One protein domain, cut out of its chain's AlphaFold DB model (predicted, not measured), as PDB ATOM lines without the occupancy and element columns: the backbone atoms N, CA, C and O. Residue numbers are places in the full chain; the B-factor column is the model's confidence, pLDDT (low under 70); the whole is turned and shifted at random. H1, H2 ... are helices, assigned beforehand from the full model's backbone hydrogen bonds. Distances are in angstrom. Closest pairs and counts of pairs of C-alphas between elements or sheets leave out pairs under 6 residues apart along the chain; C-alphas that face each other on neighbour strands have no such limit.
ATOM      1  N   GLN A 178       1.200   1.894 -61.874       87.31
ATOM      2  CA  GLN A 178       0.155   2.925 -61.839       87.31
ATOM      3  C   GLN A 178      -0.646   2.866 -60.531       87.31
ATOM      4  O   GLN A 178      -0.694   3.840 -59.797       87.31
ATOM      5  N   ARG A 179      -1.131   1.685 -60.124       93.38
ATOM      6  CA  ARG A 179      -1.857   1.524 -58.846       93.38
ATOM      7  C   ARG A 179      -1.080   1.980 -57.601       93.38
ATOM      8  O   ARG A 179      -1.708   2.318 -56.599       93.38
ATOM      9  N   ARG A 180       0.259   1.949 -57.627       92.00
ATOM     10  CA  ARG A 180       1.120   2.469 -56.544       92.00
ATOM     11  C   ARG A 180       1.282   3.982 -56.645       92.00
ATOM     12  O   ARG A 180       1.253   4.648 -55.619       92.00
ATOM     13  N   GLU A 181       1.422   4.500 -57.859       91.12
ATOM     14  CA  GLU A 181       1.424   5.931 -58.161       91.12
ATOM     15  C   GLU A 181       0.124   6.586 -57.662       91.12
ATOM     16  O   GLU A 181       0.179   7.435 -56.775       91.12
ATOM     17  N   ASP A 182      -1.040   6.072 -58.082       93.06
ATOM     18  CA  ASP A 182      -2.370   6.530 -57.653       93.06
ATOM     19  C   ASP A 182      -2.544   6.469 -56.120       93.06
ATOM     20  O   ASP A 182      -3.280   7.253 -55.517       93.06
ATOM     21  N   ALA A 183      -1.923   5.481 -55.463       95.19
ATOM     22  CA  ALA A 183      -1.979   5.325 -54.012       95.19
ATOM     23  C   ALA A 183      -1.143   6.392 -53.294       95.19
ATOM     24  O   ALA A 183      -1.651   7.023 -52.367       95.19
ATOM     25  N   ARG A 184       0.087   6.642 -53.761       95.25
ATOM     26  CA  ARG A 184       0.950   7.704 -53.229       95.25
ATOM     27  C   ARG A 184       0.397   9.093 -53.506       95.25
ATOM     28  O   ARG A 184       0.528   9.962 -52.658       95.25
ATOM     29  N   GLU A 185      -0.244   9.312 -54.651       94.44
ATOM     30  CA  GLU A 185      -0.886  10.588 -54.978       94.44
ATOM     31  C   GLU A 185      -2.047  10.892 -54.014       94.44
ATOM     32  O   GLU A 185      -2.134  11.997 -53.474       94.44
ATOM     33  N   ARG A 186      -2.872   9.887 -53.679       96.75
ATOM     34  CA  ARG A 186      -3.891  10.003 -52.616       96.75
ATOM     35  C   ARG A 186      -3.283  10.236 -51.228       96.75
ATOM     36  O   ARG A 186      -3.846  10.999 -50.444       96.75
ATOM     37  N   GLU A 187      -2.158   9.598 -50.912       96.38
ATOM     38  CA  GLU A 187      -1.440   9.773 -49.642       96.38
ATOM     39  C   GLU A 187      -0.856  11.188 -49.511       96.38
ATOM     40  O   GLU A 187      -1.115  11.874 -48.523       96.38
ATOM     41  N   VAL A 188      -0.184  11.677 -50.555       95.19
ATOM     42  CA  VAL A 188       0.301  13.057 -50.696       95.19
ATOM     43  C   VAL A 188      -0.841  14.063 -50.579       95.19
ATOM     44  O   VAL A 188      -0.733  15.012 -49.807       95.19
ATOM     45  N   HIS A 189      -1.962  13.853 -51.274       94.94
ATOM     46  CA  HIS A 189      -3.123  14.738 -51.171       94.94
ATOM     47  C   HIS A 189      -3.689  14.771 -49.739       94.94
ATOM     48  O   HIS A 189      -4.010  15.843 -49.225       94.94
ATOM     49  N   LYS A 190      -3.757  13.619 -49.056       96.81
ATOM     50  CA  LYS A 190      -4.176  13.533 -47.648       96.81
ATOM     51  C   LYS A 190      -3.217  14.278 -46.710       96.81
ATOM     52  O   LYS A 190      -3.694  14.939 -45.793       96.81
ATOM     53  N   ILE A 191      -1.904  14.186 -46.942       95.38
ATOM     54  CA  ILE A 191      -0.869  14.903 -46.179       95.38
ATOM     55  C   ILE A 191      -0.993  16.415 -46.387       95.38
ATOM     56  O   ILE A 191      -1.074  17.169 -45.425       95.38
ATOM     57  N   LEU A 192      -1.032  16.872 -47.639       93.50
ATOM     58  CA  LEU A 192      -1.006  18.301 -47.960       93.50
ATOM     59  C   LEU A 192      -2.307  19.023 -47.568       93.50
ATOM     60  O   LEU A 192      -2.275  20.220 -47.300       93.50
ATOM     61  N   LYS A 193      -3.428  18.300 -47.437       96.12
ATOM     62  CA  LYS A 193      -4.723  18.846 -46.995       96.12
ATOM     63  C   LYS A 193      -4.717  19.437 -45.572       96.12
ATOM     64  O   LYS A 193      -5.606  20.226 -45.264       96.12
ATOM     65  N   SER A 194      -3.756  19.092 -44.708       93.06
ATOM     66  CA  SER A 194      -3.624  19.702 -43.370       93.06
ATOM     67  C   SER A 194      -2.749  20.963 -43.329       93.06
ATOM     68  O   SER A 194      -2.513  21.493 -42.246       93.06
ATOM     69  N   PHE A 195      -2.248  21.435 -44.474       92.25
ATOM     70  CA  PHE A 195      -1.419  22.635 -44.584       92.25
ATOM     71  C   PHE A 195      -2.163  23.764 -45.316       92.25
ATOM     72  O   PHE A 195      -3.198  23.551 -45.946       92.25
ATOM     73  N   ASP A 196      -1.623  24.982 -45.239       86.56
ATOM     74  CA  ASP A 196      -2.069  26.119 -46.059       86.56
ATOM     75  C   ASP A 196      -2.043  25.733 -47.560       86.56
ATOM     76  O   ASP A 196      -1.022  25.202 -48.007       86.56
ATOM     77  N   PRO A 197      -3.099  25.998 -48.362       86.25
ATOM     78  CA  PRO A 197      -3.162  25.627 -49.784       86.25
ATOM     79  C   PRO A 197      -2.046  26.188 -50.682       86.25
ATOM     80  O   PRO A 197      -1.928  25.784 -51.836       86.25
ATOM     81  N   ARG A 198      -1.231  27.126 -50.188       79.31
ATOM     82  CA  ARG A 198      -0.012  27.598 -50.858       79.31
ATOM     83  C   ARG A 198       1.149  26.611 -50.707       79.31
ATOM     84  O   ARG A 198       1.985  26.532 -51.595       79.31
ATOM     85  N   VAL A 199       1.199  25.830 -49.624       80.19
ATOM     86  CA  VAL A 199       2.290  24.881 -49.315       80.19
ATOM     87  C   VAL A 199       2.376  23.758 -50.344       80.19
ATOM     88  O   VAL A 199       3.475  23.388 -50.746       80.19
ATOM     89  N   SER A 200       1.237  23.232 -50.803       79.81
ATOM     90  CA  SER A 200       1.181  22.099 -51.739       79.81
ATOM     91  C   SER A 200       1.852  22.361 -53.090       79.81
ATOM     92  O   SER A 200       2.180  21.406 -53.787       79.81
ATOM     93  N   LYS A 201       2.064  23.633 -53.439       73.25
ATOM     94  CA  LYS A 201       2.681  24.095 -54.690       73.25
ATOM     95  C   LYS A 201       4.201  23.933 -54.705       73.25
ATOM     96  O   LYS A 201       4.770  23.689 -55.758       73.25
ATOM     97  N   TYR A 202       4.831  24.031 -53.531       68.62
ATOM     98  CA  TYR A 202       6.290  24.044 -53.353       68.62
ATOM     99  C   TYR A 202       6.851  22.714 -52.812       68.62
ATOM    100  O   TYR A 202       8.046  22.585 -52.559       68.62
ATOM    101  N   VAL A 203       5.992  21.722 -52.549       80.00
ATOM    102  CA  VAL A 203       6.419  20.402 -52.061       80.00
ATOM    103  C   VAL A 203       6.727  19.507 -53.259       80.00
ATOM    104  O   VAL A 203       5.855  19.248 -54.088       80.00
ATOM    105  N   ASN A 204       7.950  18.979 -53.336       79.88
ATOM    106  CA  ASN A 204       8.338  18.079 -54.418       79.88
ATOM    107  C   ASN A 204       7.706  16.691 -54.223       79.88
ATOM    108  O   ASN A 204       8.244  15.809 -53.553       79.88
ATOM    109  N   THR A 205       6.551  16.496 -54.852       86.38
ATOM    110  CA  THR A 205       5.800  15.236 -54.834       86.38
ATOM    111  C   THR A 205       6.265  14.241 -55.902       86.38
ATOM    112  O   THR A 205       5.959  13.053 -55.792       86.38
ATOM    113  N   PHE A 206       7.020  14.681 -56.917       79.75
ATOM    114  CA  PHE A 206       7.366  13.879 -58.097       79.75
ATOM    115  C   PHE A 206       8.231  12.662 -57.751       79.75
ATOM    116  O   PHE A 206       7.902  11.538 -58.144       79.75
ATOM    117  N   ASP A 207       9.297  12.869 -56.975       76.62
ATOM    118  CA  ASP A 207      10.226  11.797 -56.597       76.62
ATOM    119  C   ASP A 207       9.517  10.697 -55.796       76.62
ATOM    120  O   ASP A 207       9.736   9.507 -56.032       76.62
ATOM    121  N   TYR A 208       8.592  11.080 -54.913       87.25
ATOM    122  CA  TYR A 208       7.802  10.138 -54.129       87.25
ATOM    123  C   TYR A 208       6.717   9.446 -54.962       87.25
ATOM    124  O   TYR A 208       6.662   8.217 -54.996       87.25
ATOM    125  N   VAL A 209       5.873  10.198 -55.672       86.19
ATOM    126  CA  VAL A 209       4.735   9.647 -56.425       86.19
ATOM    127  C   VAL A 209       5.213   8.839 -57.635       86.19
ATOM    128  O   VAL A 209       4.962   7.630 -57.686       86.19
ATOM    129  N   LYS A 210       5.929   9.490 -58.565       79.94
ATOM    130  CA  LYS A 210       6.293   8.957 -59.891       79.94
ATOM    131  C   LYS A 210       7.529   8.056 -59.842       79.94
ATOM    132  O   LYS A 210       7.487   6.940 -60.351       79.94
ATOM    133  N   LEU A 211       8.625   8.499 -59.210       75.19
ATOM    134  CA  LEU A 211       9.851   7.683 -59.127       75.19
ATOM    135  C   LEU A 211       9.789   6.630 -58.010       75.19
ATOM    136  O   LEU A 211      10.433   5.585 -58.104       75.19
ATOM    137  N   GLY A 212       8.986   6.863 -56.970       83.12
ATOM    138  CA  GLY A 212       8.854   5.952 -55.837       83.12
ATOM    139  C   GLY A 212      10.013   5.980 -54.850       83.12
ATOM    140  O   GLY A 212      10.266   4.965 -54.200       83.12
ATOM    141  N   LEU A 213      10.701   7.115 -54.764       81.50
ATOM    142  CA  LEU A 213      11.850   7.361 -53.902       81.50
ATOM    143  C   LEU A 213      11.412   8.111 -52.633       81.50
ATOM    144  O   LEU A 213      10.516   8.950 -52.673       81.50
ATOM    145  N   GLY A 214      12.058   7.826 -51.503       86.25
ATOM    146  CA  GLY A 214      11.759   8.486 -50.228       86.25
ATOM    147  C   GLY A 214      10.509   7.970 -49.501       86.25
ATOM    148  O   GLY A 214      10.024   6.862 -49.754       86.25
ATOM    149  N   LYS A 215      10.015   8.760 -48.542       92.50
ATOM    150  CA  LYS A 215       8.927   8.415 -47.605       92.50
ATOM    151  C   LYS A 215       7.884   9.528 -47.462       92.50
ATOM    152  O   LYS A 215       8.188  10.706 -47.625       92.50
ATOM    153  N   ALA A 216       6.682   9.167 -47.007       92.50
ATOM    154  CA  ALA A 216       5.646  10.125 -46.605       92.50
ATOM    155  C   ALA A 216       6.154  11.150 -45.564       92.50
ATOM    156  O   ALA A 216       5.875  12.342 -45.677       92.50
ATOM    157  N   ASP A 217       6.998  10.716 -44.620       92.69
ATOM    158  CA  ASP A 217       7.637  11.574 -43.605       92.69
ATOM    159  C   ASP A 217       8.554  12.664 -44.191       92.69
ATOM    160  O   ASP A 217       8.943  13.603 -43.495       92.69
ATOM    161  N   GLU A 218       8.972  12.540 -45.452       86.75
ATOM    162  CA  GLU A 218       9.784  13.542 -46.154       86.75
ATOM    163  C   GLU A 218       8.890  14.601 -46.795       86.75
ATOM    164  O   GLU A 218       9.169  15.787 -46.636       86.75
ATOM    165  N   ILE A 219       7.754  14.195 -47.373       91.12
ATOM    166  CA  ILE A 219       6.684  15.100 -47.822       91.12
ATOM    167  C   ILE A 219       6.144  15.923 -46.640       91.12
ATOM    168  O   ILE A 219       6.031  17.142 -46.744       91.12
ATOM    169  N   ILE A 220       5.895  15.289 -45.485       94.31
ATOM    170  CA  ILE A 220       5.450  15.973 -44.254       94.31
ATOM    171  C   ILE A 220       6.498  16.992 -43.774       94.31
ATOM    172  O   ILE A 220       6.149  18.128 -43.452       94.31
ATOM    173  N   ARG A 221       7.787  16.619 -43.741       90.25
ATOM    174  CA  ARG A 221       8.869  17.525 -43.308       90.25
ATOM    175  C   ARG A 221       9.102  18.685 -44.278       90.25
ATOM    176  O   ARG A 221       9.314  19.802 -43.813       90.25
ATOM    177  N   GLN A 222       9.023  18.449 -45.589       81.81
ATOM    178  CA  GLN A 222       9.070  19.516 -46.597       81.81
ATOM    179  C   GLN A 222       7.896  20.484 -46.411       81.81
ATOM    180  O   GLN A 222       8.123  21.681 -46.250       81.81
ATOM    181  N   ALA A 223       6.662  19.970 -46.337       88.62
ATOM    182  CA  ALA A 223       5.460  20.779 -46.141       88.62
ATOM    183  C   ALA A 223       5.525  21.628 -44.859       88.62
ATOM    184  O   ALA A 223       5.210  22.816 -44.890       88.62
ATOM    185  N   ALA A 224       6.006  21.061 -43.747       89.81
ATOM    186  CA  ALA A 224       6.194  21.790 -42.492       89.81
ATOM    187  C   ALA A 224       7.271  22.889 -42.582       89.81
ATOM    188  O   ALA A 224       7.071  23.980 -42.045       89.81
ATOM    189  N   GLY A 225       8.384  22.635 -43.282       77.69
ATOM    190  CA  GLY A 225       9.418  23.641 -43.546       77.69
ATOM    191  C   GLY A 225       8.888  24.799 -44.395       77.69
ATOM    192  O   GLY A 225       8.951  25.950 -43.980       77.69
ATOM    193  N   ILE A 226       8.263  24.483 -45.531       76.94
ATOM    194  CA  ILE A 226       7.643  25.457 -46.443       76.94
ATOM    195  C   ILE A 226       6.557  26.274 -45.733       76.94
ATOM    196  O   ILE A 226       6.489  27.487 -45.907       76.94
ATOM    197  N   HIS A 227       5.729  25.649 -44.893       86.69
ATOM    198  CA  HIS A 227       4.704  26.355 -44.123       86.69
ATOM    199  C   HIS A 227       5.310  27.352 -43.115       86.69
ATOM    200  O   HIS A 227       4.794  28.460 -42.958       86.69
ATOM    201  N   LYS A 228       6.435  26.996 -42.476       82.88
ATOM    202  CA  LYS A 228       7.192  27.900 -41.595       82.88
ATOM    203  C   LYS A 228       7.815  29.063 -42.376       82.88
ATOM    204  O   LYS A 228       7.687  30.208 -41.941       82.88
ATOM    205  N   ASP A 229       8.451  28.792 -43.515       71.06
ATOM    206  CA  ASP A 229       9.074  29.818 -44.360       71.06
ATOM    207  C   ASP A 229       8.010  30.787 -44.921       71.06
ATOM    208  O   ASP A 229       8.176  32.003 -44.825       71.06
ATOM    209  N   LEU A 230       6.862  30.275 -45.394       70.25
ATOM    210  CA  LEU A 230       5.726  31.090 -45.851       70.25
ATOM    211  C   LEU A 230       5.181  31.999 -44.745       70.25
ATOM    212  O   LEU A 230       4.997  33.193 -44.983       70.25
ATOM    213  N   LYS A 231       4.959  31.467 -43.533       81.81
ATOM    214  CA  LYS A 231       4.519  32.275 -42.387       81.81
ATOM    215  C   LYS A 231       5.534  33.373 -42.058       81.81
ATOM    216  O   LYS A 231       5.148  34.520 -41.863       81.81
ATOM    217  N   THR A 232       6.822  33.031 -42.044       74.44
ATOM    218  CA  THR A 232       7.912  33.978 -41.761       74.44
ATOM    219  C   THR A 232       7.925  35.124 -42.779       74.44
ATOM    220  O   THR A 232       7.964  36.288 -42.390       74.44
ATOM    221  N   ALA A 233       7.797  34.820 -44.074       62.66
ATOM    222  CA  ALA A 233       7.725  35.834 -45.127       62.66
ATOM    223  C   ALA A 233       6.448  36.696 -45.062       62.66
ATOM    224  O   ALA A 233       6.519  37.907 -45.277       62.66
ATOM    225  N   ASP A 234       5.292  36.104 -44.743       73.25
ATOM    226  CA  ASP A 234       4.023  36.831 -44.582       73.25
ATOM    227  C   ASP A 234       4.039  37.769 -43.353       73.25
ATOM    228  O   ASP A 234       3.462  38.859 -43.394       73.25
ATOM    229  N   ASP A 235       4.708  37.381 -42.261       77.12
ATOM    230  CA  ASP A 235       4.909  38.233 -41.082       77.12
ATOM    231  C   ASP A 235       5.937  39.354 -41.368       77.12
ATOM    232  O   ASP A 235       5.682  40.516 -41.047       77.12
ATOM    233  N   MET A 236       7.053  39.062 -42.051       63.91
ATOM    234  CA  MET A 236       8.066  40.069 -42.419       63.91
ATOM    235  C   MET A 236       7.551  41.107 -43.431       63.91
ATOM    236  O   MET A 236       7.845  42.295 -43.294       63.91
ATOM    237  N   ALA A 237       6.741  40.707 -44.415       61.78
ATOM    238  CA  ALA A 237       6.134  41.647 -45.362       61.78
ATOM    239  C   ALA A 237       5.118  42.586 -44.698       61.78
ATOM    240  O   ALA A 237       5.037  43.762 -45.054       61.78
ATOM    241  N   ARG A 238       4.405  42.102 -43.672       72.81
ATOM    242  CA  ARG A 238       3.508  42.924 -42.846       72.81
ATOM    243  C   ARG A 238       4.268  44.028 -42.109       72.81
ATOM    244  O   ARG A 238       3.785  45.154 -42.060       72.81
ATOM    245  N   VAL A 239       5.463  43.722 -41.597       71.06
ATOM    246  CA  VAL A 239       6.387  44.706 -40.995       71.06
ATOM    247  C   VAL A 239       6.951  45.675 -42.044       71.06
ATOM    248  O   VAL A 239       7.190  46.838 -41.741       71.06
ATOM    249  N   ALA A 240       7.127  45.230 -43.292       58.31
ATOM    250  CA  ALA A 240       7.549  46.080 -44.407       58.31
ATOM    251  C   ALA A 240       6.413  46.917 -45.042       58.31
ATOM    252  O   ALA A 240       6.688  47.677 -45.967       58.31
ATOM    253  N   HIS A 241       5.165  46.783 -44.569       71.75
ATOM    254  CA  HIS A 241       3.954  47.380 -45.156       71.75
ATOM    255  C   HIS A 241       3.698  47.010 -46.636       71.75
ATOM    256  O   HIS A 241       3.154  47.809 -47.394       71.75
ATOM    257  N   VAL A 242       4.053  45.783 -47.037       58.66
ATOM    258  CA  VAL A 242       3.858  45.239 -48.396       58.66
ATOM    259  C   VAL A 242       2.688  44.247 -48.420       58.66
ATOM    260  O   VAL A 242       2.618  43.366 -47.557       58.66
ATOM    261  N   ASP A 243       1.794  44.321 -49.417       59.97
ATOM    262  CA  ASP A 243       0.708  43.342 -49.590       59.97
ATOM    263  C   ASP A 243       1.094  42.303 -50.650       59.97
ATOM    264  O   ASP A 243       0.823  42.453 -51.842       59.97
ATOM    265  N   LEU A 244       1.665  41.185 -50.188       53.75
ATOM    266  CA  LEU A 244       2.097  40.025 -50.994       53.75
ATOM    267  C   LEU A 244       0.991  39.346 -51.831       53.75
ATOM    268  O   LEU A 244       1.217  38.287 -52.417       53.75
ATOM    269  N   ARG A 245      -0.229  39.889 -51.824       55.50
ATOM    270  CA  ARG A 245      -1.372  39.461 -52.644       55.50
ATOM    271  C   ARG A 245      -1.701  40.443 -53.775       55.50
ATOM    272  O   ARG A 245      -2.659  40.194 -54.502       55.50
ATOM    273  N   LYS A 246      -0.959  41.548 -53.899       44.59
ATOM    274  CA  LYS A 246      -1.164  42.610 -54.898       44.59
ATOM    275  C   LYS A 246       0.129  43.043 -55.581       44.59
ATOM    276  O   LYS A 246       0.118  43.254 -56.788       44.59
ATOM    277  N   ASP A 247       1.207  43.170 -54.814       43.06
ATOM    278  CA  ASP A 247       2.492  43.669 -55.304       43.06
ATOM    279  C   ASP A 247       3.305  42.529 -55.950       43.06
ATOM    280  O   ASP A 247       3.334  41.413 -55.420       43.06
ATOM    281  N   ASP A 248       3.981  42.785 -57.078       46.84
ATOM    282  CA  ASP A 248       4.867  41.790 -57.706       46.84
ATOM    283  C   ASP A 248       6.039  41.481 -56.759       46.84
ATOM    284  O   ASP A 248       6.806  42.364 -56.366       46.84
ATOM    285  N   LEU A 249       6.189  40.205 -56.390       44.94
ATOM    286  CA  LEU A 249       7.209  39.737 -55.453       44.94
ATOM    287  C   LEU A 249       8.640  40.025 -55.939       44.94
ATOM    288  O   LEU A 249       9.537  40.181 -55.105       44.94
ATOM    289  N   CYS A 250       8.867  40.137 -57.252       42.28
ATOM    290  CA  CYS A 250      10.143  40.583 -57.806       42.28
ATOM    291  C   CYS A 250      10.387  42.075 -57.564       42.28
ATOM    292  O   CYS A 250      11.489  42.431 -57.148       42.28
ATOM    293  N   ASP A 251       9.391  42.934 -57.771       42.91
ATOM    294  CA  ASP A 251       9.543  44.383 -57.593       42.91
ATOM    295  C   ASP A 251       9.591  44.759 -56.100       42.91
ATOM    296  O   ASP A 251      10.336  45.659 -55.712       42.91
ATOM    297  N   VAL A 252       8.921  43.989 -55.234       48.25
ATOM    298  CA  VAL A 252       9.118  44.009 -53.775       48.25
ATOM    299  C   VAL A 252      10.554  43.624 -53.415       48.25
ATOM    300  O   VAL A 252      11.237  44.370 -52.714       48.25
ATOM    301  N   SER A 253      11.038  42.472 -53.891       45.03
ATOM    302  CA  SER A 253      12.378  41.974 -53.545       45.03
ATOM    303  C   SER A 253      13.477  42.916 -54.042       45.03
ATOM    304  O   SER A 253      14.408  43.223 -53.299       45.03
ATOM    305  N   LEU A 254      13.337  43.440 -55.262       42.91
ATOM    306  CA  LEU A 254      14.232  44.433 -55.851       42.91
ATOM    307  C   LEU A 254      14.142  45.778 -55.115       42.91
ATOM    308  O   LEU A 254      15.168  46.362 -54.780       42.91
ATOM    309  N   GLY A 255      12.935  46.246 -54.793       45.31
ATOM    310  CA  GLY A 255      12.701  47.490 -54.057       45.31
ATOM    311  C   GLY A 255      13.176  47.467 -52.600       45.31
ATOM    312  O   GLY A 255      13.412  48.530 -52.027       45.31
ATOM    313  N   LEU A 256      13.342  46.283 -51.998       47.59
ATOM    314  CA  LEU A 256      13.981  46.103 -50.689       47.59
ATOM    315  C   LEU A 256      15.502  45.914 -50.807       47.59
ATOM    316  O   LEU A 256      16.239  46.502 -50.016       47.59
ATOM    317  N   PHE A 257      15.981  45.187 -51.822       42.38
ATOM    318  CA  PHE A 257      17.408  45.060 -52.151       42.38
ATOM    319  C   PHE A 257      18.052  46.433 -52.410       42.38
ATOM    320  O   PHE A 257      19.045  46.787 -51.777       42.38
ATOM    321  N   LEU A 258      17.432  47.252 -53.269       42.97
ATOM    322  CA  LEU A 258      17.901  48.597 -53.631       42.97
ATOM    323  C   LEU A 258      17.868  49.604 -52.465       42.97
ATOM    324  O   LEU A 258      18.469  50.669 -52.571       42.97
ATOM    325  N   LYS A 259      17.204  49.282 -51.344       50.50
ATOM    326  CA  LYS A 259      17.200  50.104 -50.118       50.50
ATOM    327  C   LYS A 259      18.310  49.734 -49.126       50.50
ATOM    328  O   LYS A 259      18.428  50.380 -48.090       50.50
ATOM    329  N   GLY A 260      19.134  48.722 -49.420       41.47
ATOM    330  CA  GLY A 260      20.349  48.401 -48.656       41.47
ATOM    331  C   GLY A 260      20.136  47.802 -47.257       41.47
ATOM    332  O   GLY A 260      21.106  47.575 -46.529       41.47
ATOM    333  N   GLU A 261      18.895  47.515 -46.859       50.56
ATOM    334  CA  GLU A 261      18.580  46.937 -45.550       50.56
ATOM    335  C   GLU A 261      18.953  45.446 -45.495       50.56
ATOM    336  O   GLU A 261      18.203  44.583 -45.945       50.56
ATOM    337  N   LYS A 262      20.118  45.128 -44.913       41.44
ATOM    338  CA  LYS A 262      20.699  43.767 -44.921       41.44
ATOM    339  C   LYS A 262      19.771  42.657 -44.403       41.44
ATOM    340  O   LYS A 262      19.757  41.580 -44.988       41.44
ATOM    341  N   SER A 263      18.952  42.911 -43.382       46.91
ATOM    342  CA  SER A 263      17.961  41.945 -42.862       46.91
ATOM    343  C   SER A 263      16.792  41.666 -43.821       46.91
ATOM    344  O   SER A 263      16.027  40.726 -43.622       46.91
ATOM    345  N   LYS A 264      16.644  42.462 -44.886       47.53
ATOM    346  CA  LYS A 264      15.666  42.254 -45.962       47.53
ATOM    347  C   LYS A 264      16.284  41.556 -47.185       47.53
ATOM    348  O   LYS A 264      15.553  41.181 -48.098       47.53
ATOM    349  N   LEU A 265      17.595  41.291 -47.172       39.03
ATOM    350  CA  LEU A 265      18.254  40.415 -48.146       39.03
ATOM    351  C   LEU A 265      17.856  38.948 -47.919       39.03
ATOM    352  O   LEU A 265      17.475  38.260 -48.861       39.03
ATOM    353  N   GLU A 266      17.842  38.505 -46.657       44.66
ATOM    354  CA  GLU A 266      17.313  37.195 -46.239       44.66
ATOM    355  C   GLU A 266      15.853  37.023 -46.692       44.66
ATOM    356  O   GLU A 266      15.469  35.980 -47.223       44.66
ATOM    357  N   LEU A 267      15.049  38.086 -46.567       43.56
ATOM    358  CA  LEU A 267      13.664  38.125 -47.035       43.56
ATOM    359  C   LEU A 267      13.564  37.962 -48.561       43.56
ATOM    360  O   LEU A 267      12.754  37.164 -49.026       43.56
ATOM    361  N   ALA A 268      14.409  38.646 -49.341       40.66
ATOM    362  CA  ALA A 268      14.484  38.461 -50.794       40.66
ATOM    363  C   ALA A 268      14.925  37.030 -51.177       40.66
ATOM    364  O   ALA A 268      14.372  36.440 -52.104       40.66
ATOM    365  N   CYS A 269      15.846  36.420 -50.425       41.12
ATOM    366  CA  CYS A 269      16.224  35.012 -50.593       41.12
ATOM    367  C   CYS A 269      15.052  34.053 -50.303       41.12
ATOM    368  O   CYS A 269      14.844  33.099 -51.055       41.12
ATOM    369  N   VAL A 270      14.245  34.312 -49.267       40.47
ATOM    370  CA  VAL A 270      13.008  33.554 -48.992       40.47
ATOM    371  C   VAL A 270      11.949  33.793 -50.081       40.47
ATOM    372  O   VAL A 270      11.244  32.856 -50.453       40.47
ATOM    373  N   PHE A 271      11.872  34.990 -50.673       41.56
ATOM    374  CA  PHE A 271      11.003  35.251 -51.826       41.56
ATOM    375  C   PHE A 271      11.474  34.576 -53.118       41.56
ATOM    376  O   PHE A 271      10.636  34.069 -53.857       41.56
ATOM    377  N   MET A 272      12.778  34.445 -53.372       38.53
ATOM    378  CA  MET A 272      13.257  33.674 -54.527       38.53
ATOM    379  C   MET A 272      13.020  32.160 -54.373       38.53
ATOM    380  O   MET A 272      12.747  31.496 -55.370       38.53
ATOM    381  N   ARG A 273      12.980  31.614 -53.143       42.62
ATOM    382  CA  ARG A 273      12.455  30.248 -52.890       42.62
ATOM    383  C   ARG A 273      10.955  30.108 -53.205       42.62
ATOM    384  O   ARG A 273      10.473  28.993 -53.363       42.62
ATOM    385  N   ARG A 274      10.211  31.217 -53.274       39.94
ATOM    386  CA  ARG A 274       8.747  31.277 -53.459       39.94
ATOM    387  C   ARG A 274       8.324  31.316 -54.939       39.94
ATOM    388  O   ARG A 274       7.129  31.400 -55.209       39.94
TER     389      ARG A 274
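Overview. This is residues 178 to 274 of the 651 residues of the protein "JmjC domain-containing protein" of Klebsormidium nitens (UniProt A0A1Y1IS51). One long helix, H3, runs as a spine along most of a rod-shaped whole, with a helical hairpin at each end: H1 and H2 by its first part, H4 and H5 by its last. H1 packs on the first part of H3 and H5 crosses its later part, while the two hairpins stay away from each other; residues 258 to 263, of which 263 belongs to H5, stick out. The printed part has 97 residues with five named helices, H1 to H5 in chain order, and no named strand: the class is all helix. It is loose, with a radius of gyration of the C-alphas of 16.4 A, and spans 52 by 21 by 20 A.

Along the chain. Find C-alpha 216 at (5.646, 10.125, -46.605); from there H3, residues 216 to 239, runs 35.0 A to C-alpha 239 at (6.387, 44.706, -40.995). Earlier come H1, residues 178 to 192, 20.7 A long from C-alpha 178 at (0.155, 2.925, -61.839), and H2, residues 206 to 211, 6.8 A long. After H3 look for H4, residues 249 to 257, 12.0 A long, and H5, residues 263 to 272, 15.1 A long, ending at C-alpha 272 at (13.257, 33.674, -54.527).

Arrangement. Start at residues 216 to 223 of H3, which alone touch H1, through its residues 187 to 192; the closest C-alphas are those of Ile 191 and Ile 220, 6.7 A apart. These two helices run the same way at a steep tilt of 36 degrees, only just past shallow. H1 touches H2 with residues 181 to 185 alone, the closest C-alphas being those of Glu 181 and Val 209, 5.3 A apart; this hairpin has a shallow tilt of 8 degrees, opposite ways. H2 and H3 are close but not clearly touching, with the closest C-alphas, those of Tyr 208 and Ala 216, 7.8 A apart. Farther along, residues 229 to 236 of H3 touch H5 at a steep tilt of 48 degrees, opposite ways; the closest C-alphas, those of Ala 233 and Leu 267, are 6.6 A apart. H4 and H5 touch as a hairpin at a shallow tilt of 24 degrees, opposite ways, with the C-alphas of Ser 253 and Ala 268 closest at 4.9 A. H3 and H4 are apart, and H1 and H2 are each apart from H4 and H5. In H1, H3 and H4 every O i to N i+4 pair is within hydrogen-bond range; in H2 it is 1 of 2 and in H5 5 of 6.

Size, cuts and confidence. The two C-alphas farthest apart are those of Arg 179 and Lys 259, at 52.9 A. The printed part has no cut; the link from H1 to H2, residues 193 to 205, is long. Mean pLDDT of the printed part is 70.7, and 38 residues are under 70, among them residues 242 to 274.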